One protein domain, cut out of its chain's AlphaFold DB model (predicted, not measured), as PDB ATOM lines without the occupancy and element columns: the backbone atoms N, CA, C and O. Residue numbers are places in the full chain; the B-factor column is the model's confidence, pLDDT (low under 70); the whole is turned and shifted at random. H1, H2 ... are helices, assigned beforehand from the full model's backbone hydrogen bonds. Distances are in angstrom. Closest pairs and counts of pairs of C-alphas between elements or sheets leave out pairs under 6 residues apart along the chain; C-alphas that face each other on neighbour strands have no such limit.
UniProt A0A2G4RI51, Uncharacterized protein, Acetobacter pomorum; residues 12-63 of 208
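AT A GLANCE: This is residues 12 to 63 of the 208 residues of an uncharacterized protein of Acetobacter pomorum (UniProt A0A2G4RI51). A short helix, H1, comes first, then H2 and the long H3 cross steeply near their middles; the far end of H3 sticks out with residues 55 to 60. The 52 printed residues hold three named helices, H1, H2 and H3 in that order, and no named strand: all helix. The whole is compact, radius of gyration of the C-alphas 10.7 A, spanning 29 by 23 by 13 A.

HOW THE PARTS SIT: Start at H1, residues 14 to 18, which is only just apart from H2, residues 25 to 37, at 8.1 A. H1 only just touches H3, residues 42 to 60, with 3 pairs of C-alphas within 8 A; H3 uses residues 43 to 47 alone, and the closest C-alphas, Ile 16 and Asn 43, are 7.0 A apart. H2 touches H3 at a steep tilt of 60 degrees, opposite ways; look at the closest C-alphas, Ala 32 and Ala 49, 5.0 A apart. Each O i to N i+4 pair is within hydrogen-bond range in H1 and H3, and 8 of 9 in H2.

IN THESE COORDINATES: Find C-alpha 14 at (154.141, 120.563, 142.300), where H1 begins. H2 runs 18.3 A from C-alpha 25 at (151.947, 108.675, 146.509). H3 runs 26.3 A to C-alpha 60 at (138.092, 95.948, 146.603).

THE WHOLE: The printed part has no cut and no long link. Residues 57 to 63 are under pLDDT 70.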
ATOM      1  N   ILE A  12     156.486 115.750 137.153       88.50
ATOM      2  CA  ILE A  12     155.173 116.028 137.743       88.50
ATOM      3  C   ILE A  12     155.182 117.430 138.343       88.50
ATOM      4  O   ILE A  12     156.106 117.809 139.074       88.50
ATOM      5  N   SER A  13     154.155 118.216 138.019       89.62
ATOM      6  CA  SER A  13     154.001 119.553 138.599       89.62
ATOM      7  C   SER A  13     153.823 119.479 140.119       89.62
ATOM      8  O   SER A  13     153.241 118.526 140.637       89.62
ATOM      9  N   GLN A  14     154.309 120.490 140.843       87.50
ATOM     10  CA  GLN A  14     154.141 120.563 142.300       87.50
ATOM     11  C   GLN A  14     152.658 120.540 142.696       87.50
ATOM     12  O   GLN A  14     152.273 119.789 143.581       87.50
ATOM     13  N   LYS A  15     151.815 121.266 141.952       88.00
ATOM     14  CA  LYS A  15     150.365 121.300 142.160       88.00
ATOM     15  C   LYS A  15     149.741 119.895 142.176       88.00
ATOM     16  O   LYS A  15     149.091 119.527 143.142       88.00
ATOM     17  N   ILE A  16     149.992 119.094 141.140       87.19
ATOM     18  CA  ILE A  16     149.432 117.735 141.023       87.19
ATOM     19  C   ILE A  16     150.006 116.794 142.090       87.19
ATOM     20  O   ILE A  16     149.329 115.891 142.573       87.19
ATOM     21  N   TRP A  17     151.262 117.003 142.473       86.94
ATOM     22  CA  TRP A  17     151.900 116.225 143.526       86.94
ATOM     23  C   TRP A  17     151.276 116.456 144.908       86.94
ATOM     24  O   TRP A  17     151.118 115.512 145.691       86.94
ATOM     25  N   ASP A  18     150.901 117.698 145.200       83.56
ATOM     26  CA  ASP A  18     150.272 118.081 146.465       83.56
ATOM     27  C   ASP A  18     148.783 117.710 146.515       83.56
ATOM     28  O   ASP A  18     148.231 117.520 147.593       83.56
ATOM     29  N   GLU A  19     148.150 117.484 145.361       80.75
ATOM     30  CA  GLU A  19     146.786 116.946 145.280       80.75
ATOM     31  C   GLU A  19     146.684 115.460 145.686       80.75
ATOM     32  O   GLU A  19     145.579 114.974 145.942       80.75
ATOM     33  N   VAL A  20     147.800 114.724 145.763       79.56
ATOM     34  CA  VAL A  20     147.811 113.311 146.176       79.56
ATOM     35  C   VAL A  20     148.205 113.174 147.639       79.56
ATOM     36  O   VAL A  20     149.276 113.630 148.053       79.56
ATOM     37  N   PHE A  21     147.362 112.465 148.396       75.56
ATOM     38  CA  PHE A  21     147.598 112.186 149.807       75.56
ATOM     39  C   PHE A  21     148.979 111.540 150.016       75.56
ATOM     40  O   PHE A  21     149.297 110.554 149.338       75.56
ATOM     41  N   PRO A  22     149.818 112.050 150.938       78.25
ATOM     42  CA  PRO A  22     151.230 111.689 150.975       78.25
ATOM     43  C   PRO A  22     151.533 110.191 151.086       78.25
ATOM     44  O   PRO A  22     152.484 109.706 150.473       78.25
ATOM     45  N   PHE A  23     150.705 109.441 151.816       76.00
ATOM     46  CA  PHE A  23     150.893 108.003 152.010       76.00
ATOM     47  C   PHE A  23     150.444 107.141 150.819       76.00
ATOM     48  O   PHE A  23     150.861 105.984 150.730       76.00
ATOM     49  N   ASP A  24     149.661 107.700 149.893       79.00
ATOM     50  CA  ASP A  24     149.199 107.018 148.679       79.00
ATOM     51  C   ASP A  24     150.119 107.284 147.477       79.00
ATOM     52  O   ASP A  24     150.062 106.573 146.472       79.00
ATOM     53  N   ARG A  25     151.033 108.259 147.588       86.12
ATOM     54  CA  ARG A  25     151.947 108.675 146.509       86.12
ATOM     55  C   ARG A  25     152.740 107.518 145.906       86.12
ATOM     56  O   ARG A  25     152.922 107.477 144.694       86.12
ATOM     57  N   GLU A  26     153.186 106.555 146.712       86.62
ATOM     58  CA  GLU A  26     153.917 105.388 146.200       86.62
ATOM     59  C   GLU A  26     153.029 104.487 145.322       86.62
ATOM     60  O   GLU A  26     153.454 104.029 144.260       86.62
ATOM     61  N   ALA A  27     151.784 104.250 145.740       86.19
ATOM     62  CA  ALA A  27     150.832 103.449 144.979       86.19
ATOM     63  C   ALA A  27     150.426 104.164 143.681       86.19
ATOM     64  O   ALA A  27     150.442 103.547 142.612       86.19
ATOM     65  N   VAL A  28     150.169 105.475 143.754       88.94
ATOM     66  CA  VAL A  28     149.883 106.308 142.577       88.94
ATOM     67  C   VAL A  28     151.054 106.281 141.597       88.94
ATOM     68  O   VAL A  28     150.834 106.074 140.409       88.94
ATOM     69  N   LEU A  29     152.305 106.386 142.061       89.88
ATOM     70  CA  LEU A  29     153.486 106.281 141.191       89.88
ATOM     71  C   LEU A  29     153.567 104.932 140.467       89.88
ATOM     72  O   LEU A  29     153.863 104.892 139.269       89.88
ATOM     73  N   LYS A  30     153.278 103.826 141.164       89.88
ATOM     74  CA  LYS A  30     153.272 102.484 140.560       89.88
ATOM     75  C   LYS A  30     152.227 102.376 139.450       89.88
ATOM     76  O   LYS A  30     152.536 101.837 138.390       89.88
ATOM     77  N   ILE A  31     151.027 102.919 139.648       90.19
ATOM     78  CA  ILE A  31     149.973 102.913 138.623       90.19
ATOM     79  C   ILE A  31     150.332 103.873 137.477       90.19
ATOM     80  O   ILE A  31     150.323 103.468 136.316       90.19
ATOM     81  N   ALA A  32     150.750 105.102 137.793       91.12
ATOM     82  CA  ALA A  32     151.103 106.133 136.817       91.12
ATOM     83  C   ALA A  32     152.233 105.690 135.879       91.12
ATOM     84  O   ALA A  32     152.184 105.968 134.684       91.12
ATOM     85  N   SER A  33     153.217 104.935 136.386       89.88
ATOM     86  CA  SER A  33     154.304 104.401 135.555       89.88
ATOM     87  C   SER A  33     153.813 103.512 134.408       89.88
ATOM     88  O   SER A  33     154.378 103.563 133.317       89.88
ATOM     89  N   ARG A  34     152.719 102.762 134.606       91.56
ATOM     90  CA  ARG A  34     152.093 101.960 133.544       91.56
ATOM     91  C   ARG A  34     151.481 102.858 132.476       91.56
ATOM     92  O   ARG A  34     151.697 102.626 131.292       91.56
ATOM     93  N   TYR A  35     150.800 103.923 132.889       92.62
ATOM     94  CA  TYR A  35     150.220 104.895 131.964       92.62
ATOM     95  C   TYR A  35     151.270 105.682 131.181       92.62
ATOM     96  O   TYR A  35     151.080 105.922 129.991       92.62
ATOM     97  N   PHE A  36     152.415 105.997 131.790       89.88
ATOM     98  CA  PHE A  36     153.531 106.611 131.066       89.88
ATOM     99  C   PHE A  36     154.070 105.693 129.967       89.88
ATOM    100  O   PHE A  36     154.336 106.158 128.862       89.88
ATOM    101  N   ILE A  37     154.206 104.389 130.245       89.88
ATOM    102  CA  ILE A  37     154.636 103.397 129.245       89.88
ATOM    103  C   ILE A  37     153.624 103.307 128.093       89.88
ATOM    104  O   ILE A  37     154.013 103.108 126.948       89.88
ATOM    105  N   MET A  38     152.337 103.520 128.378       92.38
ATOM    106  CA  MET A  38     151.267 103.578 127.374       92.38
ATOM    107  C   MET A  38     151.229 104.899 126.583       92.38
ATOM    108  O   MET A  38     150.356 105.074 125.740       92.38
ATOM    109  N   GLY A  39     152.159 105.827 126.837       92.44
ATOM    110  CA  GLY A  39     152.263 107.101 126.124       92.44
ATOM    111  C   GLY A  39     151.405 108.231 126.696       92.44
ATOM    112  O   GLY A  39     151.353 109.303 126.097       92.44
ATOM    113  N   ILE A  40     150.760 108.035 127.850       93.38
ATOM    114  CA  ILE A  40     149.966 109.086 128.495       93.38
ATOM    115  C   ILE A  40     150.914 110.138 129.113       93.38
ATOM    116  O   ILE A  40     151.872 109.767 129.806       93.38
ATOM    117  N   PRO A  41     150.672 111.447 128.898       93.81
ATOM    118  CA  PRO A  41     151.489 112.522 129.451       93.81
ATOM    119  C   PRO A  41     151.663 112.439 130.978       93.81
ATOM    120  O   PRO A  41     150.715 112.092 131.681       93.81
ATOM    121  N   PRO A  42     152.829 112.835 131.535       88.56
ATOM    122  CA  PRO A  42     153.151 112.621 132.946       88.56
ATOM    123  C   PRO A  42     152.110 113.120 133.959       88.56
ATOM    124  O   PRO A  42     151.734 112.409 134.884       88.56
ATOM    125  N   ASN A  43     151.617 114.342 133.783       90.19
ATOM    126  CA  ASN A  43     150.611 114.914 134.676       90.19
ATOM    127  C   ASN A  43     149.257 114.193 134.553       90.19
ATOM    128  O   ASN A  43     148.633 113.885 135.563       90.19
ATOM    129  N   GLU A  44     148.832 113.880 133.328       90.06
ATOM    130  CA  GLU A  44     147.553 113.219 133.046       90.06
ATOM    131  C   GLU A  44     147.531 111.785 133.576       90.06
ATOM    132  O   GLU A  44     146.594 111.375 134.254       90.06
ATOM    133  N   ALA A  45     148.609 111.038 133.359       90.69
ATOM    134  CA  ALA A  45     148.750 109.685 133.872       90.69
ATOM    135  C   ALA A  45     148.821 109.639 135.403       90.69
ATOM    136  O   ALA A  45     148.375 108.664 136.001       90.69
ATOM    137  N   PHE A  46     149.344 110.685 136.047       91.19
ATOM    138  CA  PHE A  46     149.359 110.786 137.503       91.19
ATOM    139  C   PHE A  46     147.970 111.090 138.078       91.19
ATOM    140  O   PHE A  46     147.566 110.455 139.050       91.19
ATOM    141  N   ILE A  47     147.217 111.997 137.446       88.25
ATOM    142  CA  ILE A  47     145.811 112.267 137.791       88.25
ATOM    143  C   ILE A  47     144.989 110.990 137.620       88.25
ATOM    144  O   ILE A  47     144.355 110.530 138.566       88.25
ATOM    145  N   LYS A  48     145.098 110.350 136.451       91.25
ATOM    146  CA  LYS A  48     144.388 109.110 136.148       91.25
ATOM    147  C   LYS A  48     144.723 107.994 137.141       91.25
ATOM    148  O   LYS A  48     143.831 107.318 137.631       91.25
ATOM    149  N   ALA A  49     145.999 107.829 137.480       90.69
ATOM    150  CA  ALA A  49     146.432 106.855 138.476       90.69
ATOM    151  C   ALA A  49     145.876 107.126 139.879       90.69
ATOM    152  O   ALA A  49     145.594 106.179 140.607       90.69
ATOM    153  N   SER A  50     145.737 108.398 140.258       87.25
ATOM    154  CA  SER A  50     145.117 108.800 141.521       87.25
ATOM    155  C   SER A  50     143.639 108.413 141.552       87.25
ATOM    156  O   SER A  50     143.183 107.830 142.531       87.25
ATOM    157  N   ASP A  51     142.905 108.664 140.467       84.81
ATOM    158  CA  ASP A  51     141.482 108.324 140.380       84.81
ATOM    159  C   ASP A  51     141.249 106.811 140.306       84.81
ATOM    160  O   ASP A  51     140.456 106.275 141.078       84.81
ATOM    161  N   ASP A  52     142.024 106.085 139.498       85.50
ATOM    162  CA  ASP A  52     141.906 104.626 139.424       85.50
ATOM    163  C   ASP A  52     142.287 103.958 140.756       85.50
ATOM    164  O   ASP A  52     141.706 102.937 141.128       85.50
ATOM    165  N   LEU A  53     143.240 104.522 141.515       83.75
ATOM    166  CA  LEU A  53     143.545 104.032 142.858       83.75
ATOM    167  C   LEU A  53     142.328 104.186 143.776       83.75
ATOM    168  O   LEU A  53     142.030 103.245 144.515       83.75
ATOM    169  N   LYS A  54     141.605 105.317 143.731       74.06
ATOM    170  CA  LYS A  54     140.366 105.515 144.515       74.06
ATOM    171  C   LYS A  54     139.334 104.451 144.169       74.06
ATOM    172  O   LYS A  54     138.829 103.790 145.076       74.06
ATOM    173  N   ASP A  55     139.104 104.226 142.880       73.50
ATOM    174  CA  ASP A  55     138.108 103.270 142.393       73.50
ATOM    175  C   ASP A  55     138.466 101.825 142.757       73.50
ATOM    176  O   ASP A  55     137.635 101.092 143.293       73.50
ATOM    177  N   ILE A  56     139.721 101.409 142.545       73.75
ATOM    178  CA  ILE A  56     140.200 100.066 142.909       73.75
ATOM    179  C   ILE A  56     140.024  99.826 144.404       73.75
ATOM    180  O   ILE A  56     139.585  98.756 144.827       73.75
ATOM    181  N   THR A  57     140.393 100.808 145.215       68.50
ATOM    182  CA  THR A  57     140.366 100.670 146.668       68.50
ATOM    183  C   THR A  57     138.929 100.617 147.182       68.50
ATOM    184  O   THR A  57     138.610  99.759 148.000       68.50
ATOM    185  N   PHE A  58     138.042 101.433 146.605       62.50
ATOM    186  CA  PHE A  58     136.607 101.385 146.862       62.50
ATOM    187  C   PHE A  58     135.995 100.026 146.486       62.50
ATOM    188  O   PHE A  58     135.376  99.378 147.327       62.50
ATOM    189  N   MET A  59     136.215  99.543 145.257       60.84
ATOM    190  CA  MET A  59     135.624  98.279 144.795       60.84
ATOM    191  C   MET A  59     136.183  97.043 145.506       60.84
ATOM    192  O   MET A  59     135.496  96.031 145.616       60.84
ATOM    193  N   SER A  60     137.437  97.091 145.955       57.53
ATOM    194  CA  SER A  60     138.092  95.948 146.603       57.53
ATOM    195  C   SER A  60     137.907  95.903 148.119       57.53
ATOM    196  O   SER A  60     138.366  94.944 148.741       57.53
ATOM    197  N   GLY A  61     137.285  96.925 148.722       51.31
ATOM    198  CA  GLY A  61     137.162  97.058 150.177       51.31
ATOM    199  C   GLY A  61     138.512  97.133 150.903       51.31
ATOM    200  O   GLY A  61     138.577  96.911 152.110       51.31
ATOM    201  N   LYS A  62     139.606  97.389 150.172       55.19
ATOM    202  CA  LYS A  62     140.938  97.581 150.750       55.19
ATOM    203  C   LYS A  62     141.035  98.994 151.319       55.19
ATOM    204  O   LYS A  62     140.324  99.895 150.895       55.19
ATOM    205  N   GLU A  63     141.911  99.193 152.294       54.00
ATOM    206  CA  GLU A  63     142.075 100.500 152.925       54.00
ATOM    207  C   GLU A  63     142.847 101.471 152.024       54.00
ATOM    208  O   GLU A  63     143.996 101.227 151.651       54.00
TER     209      GLU A  63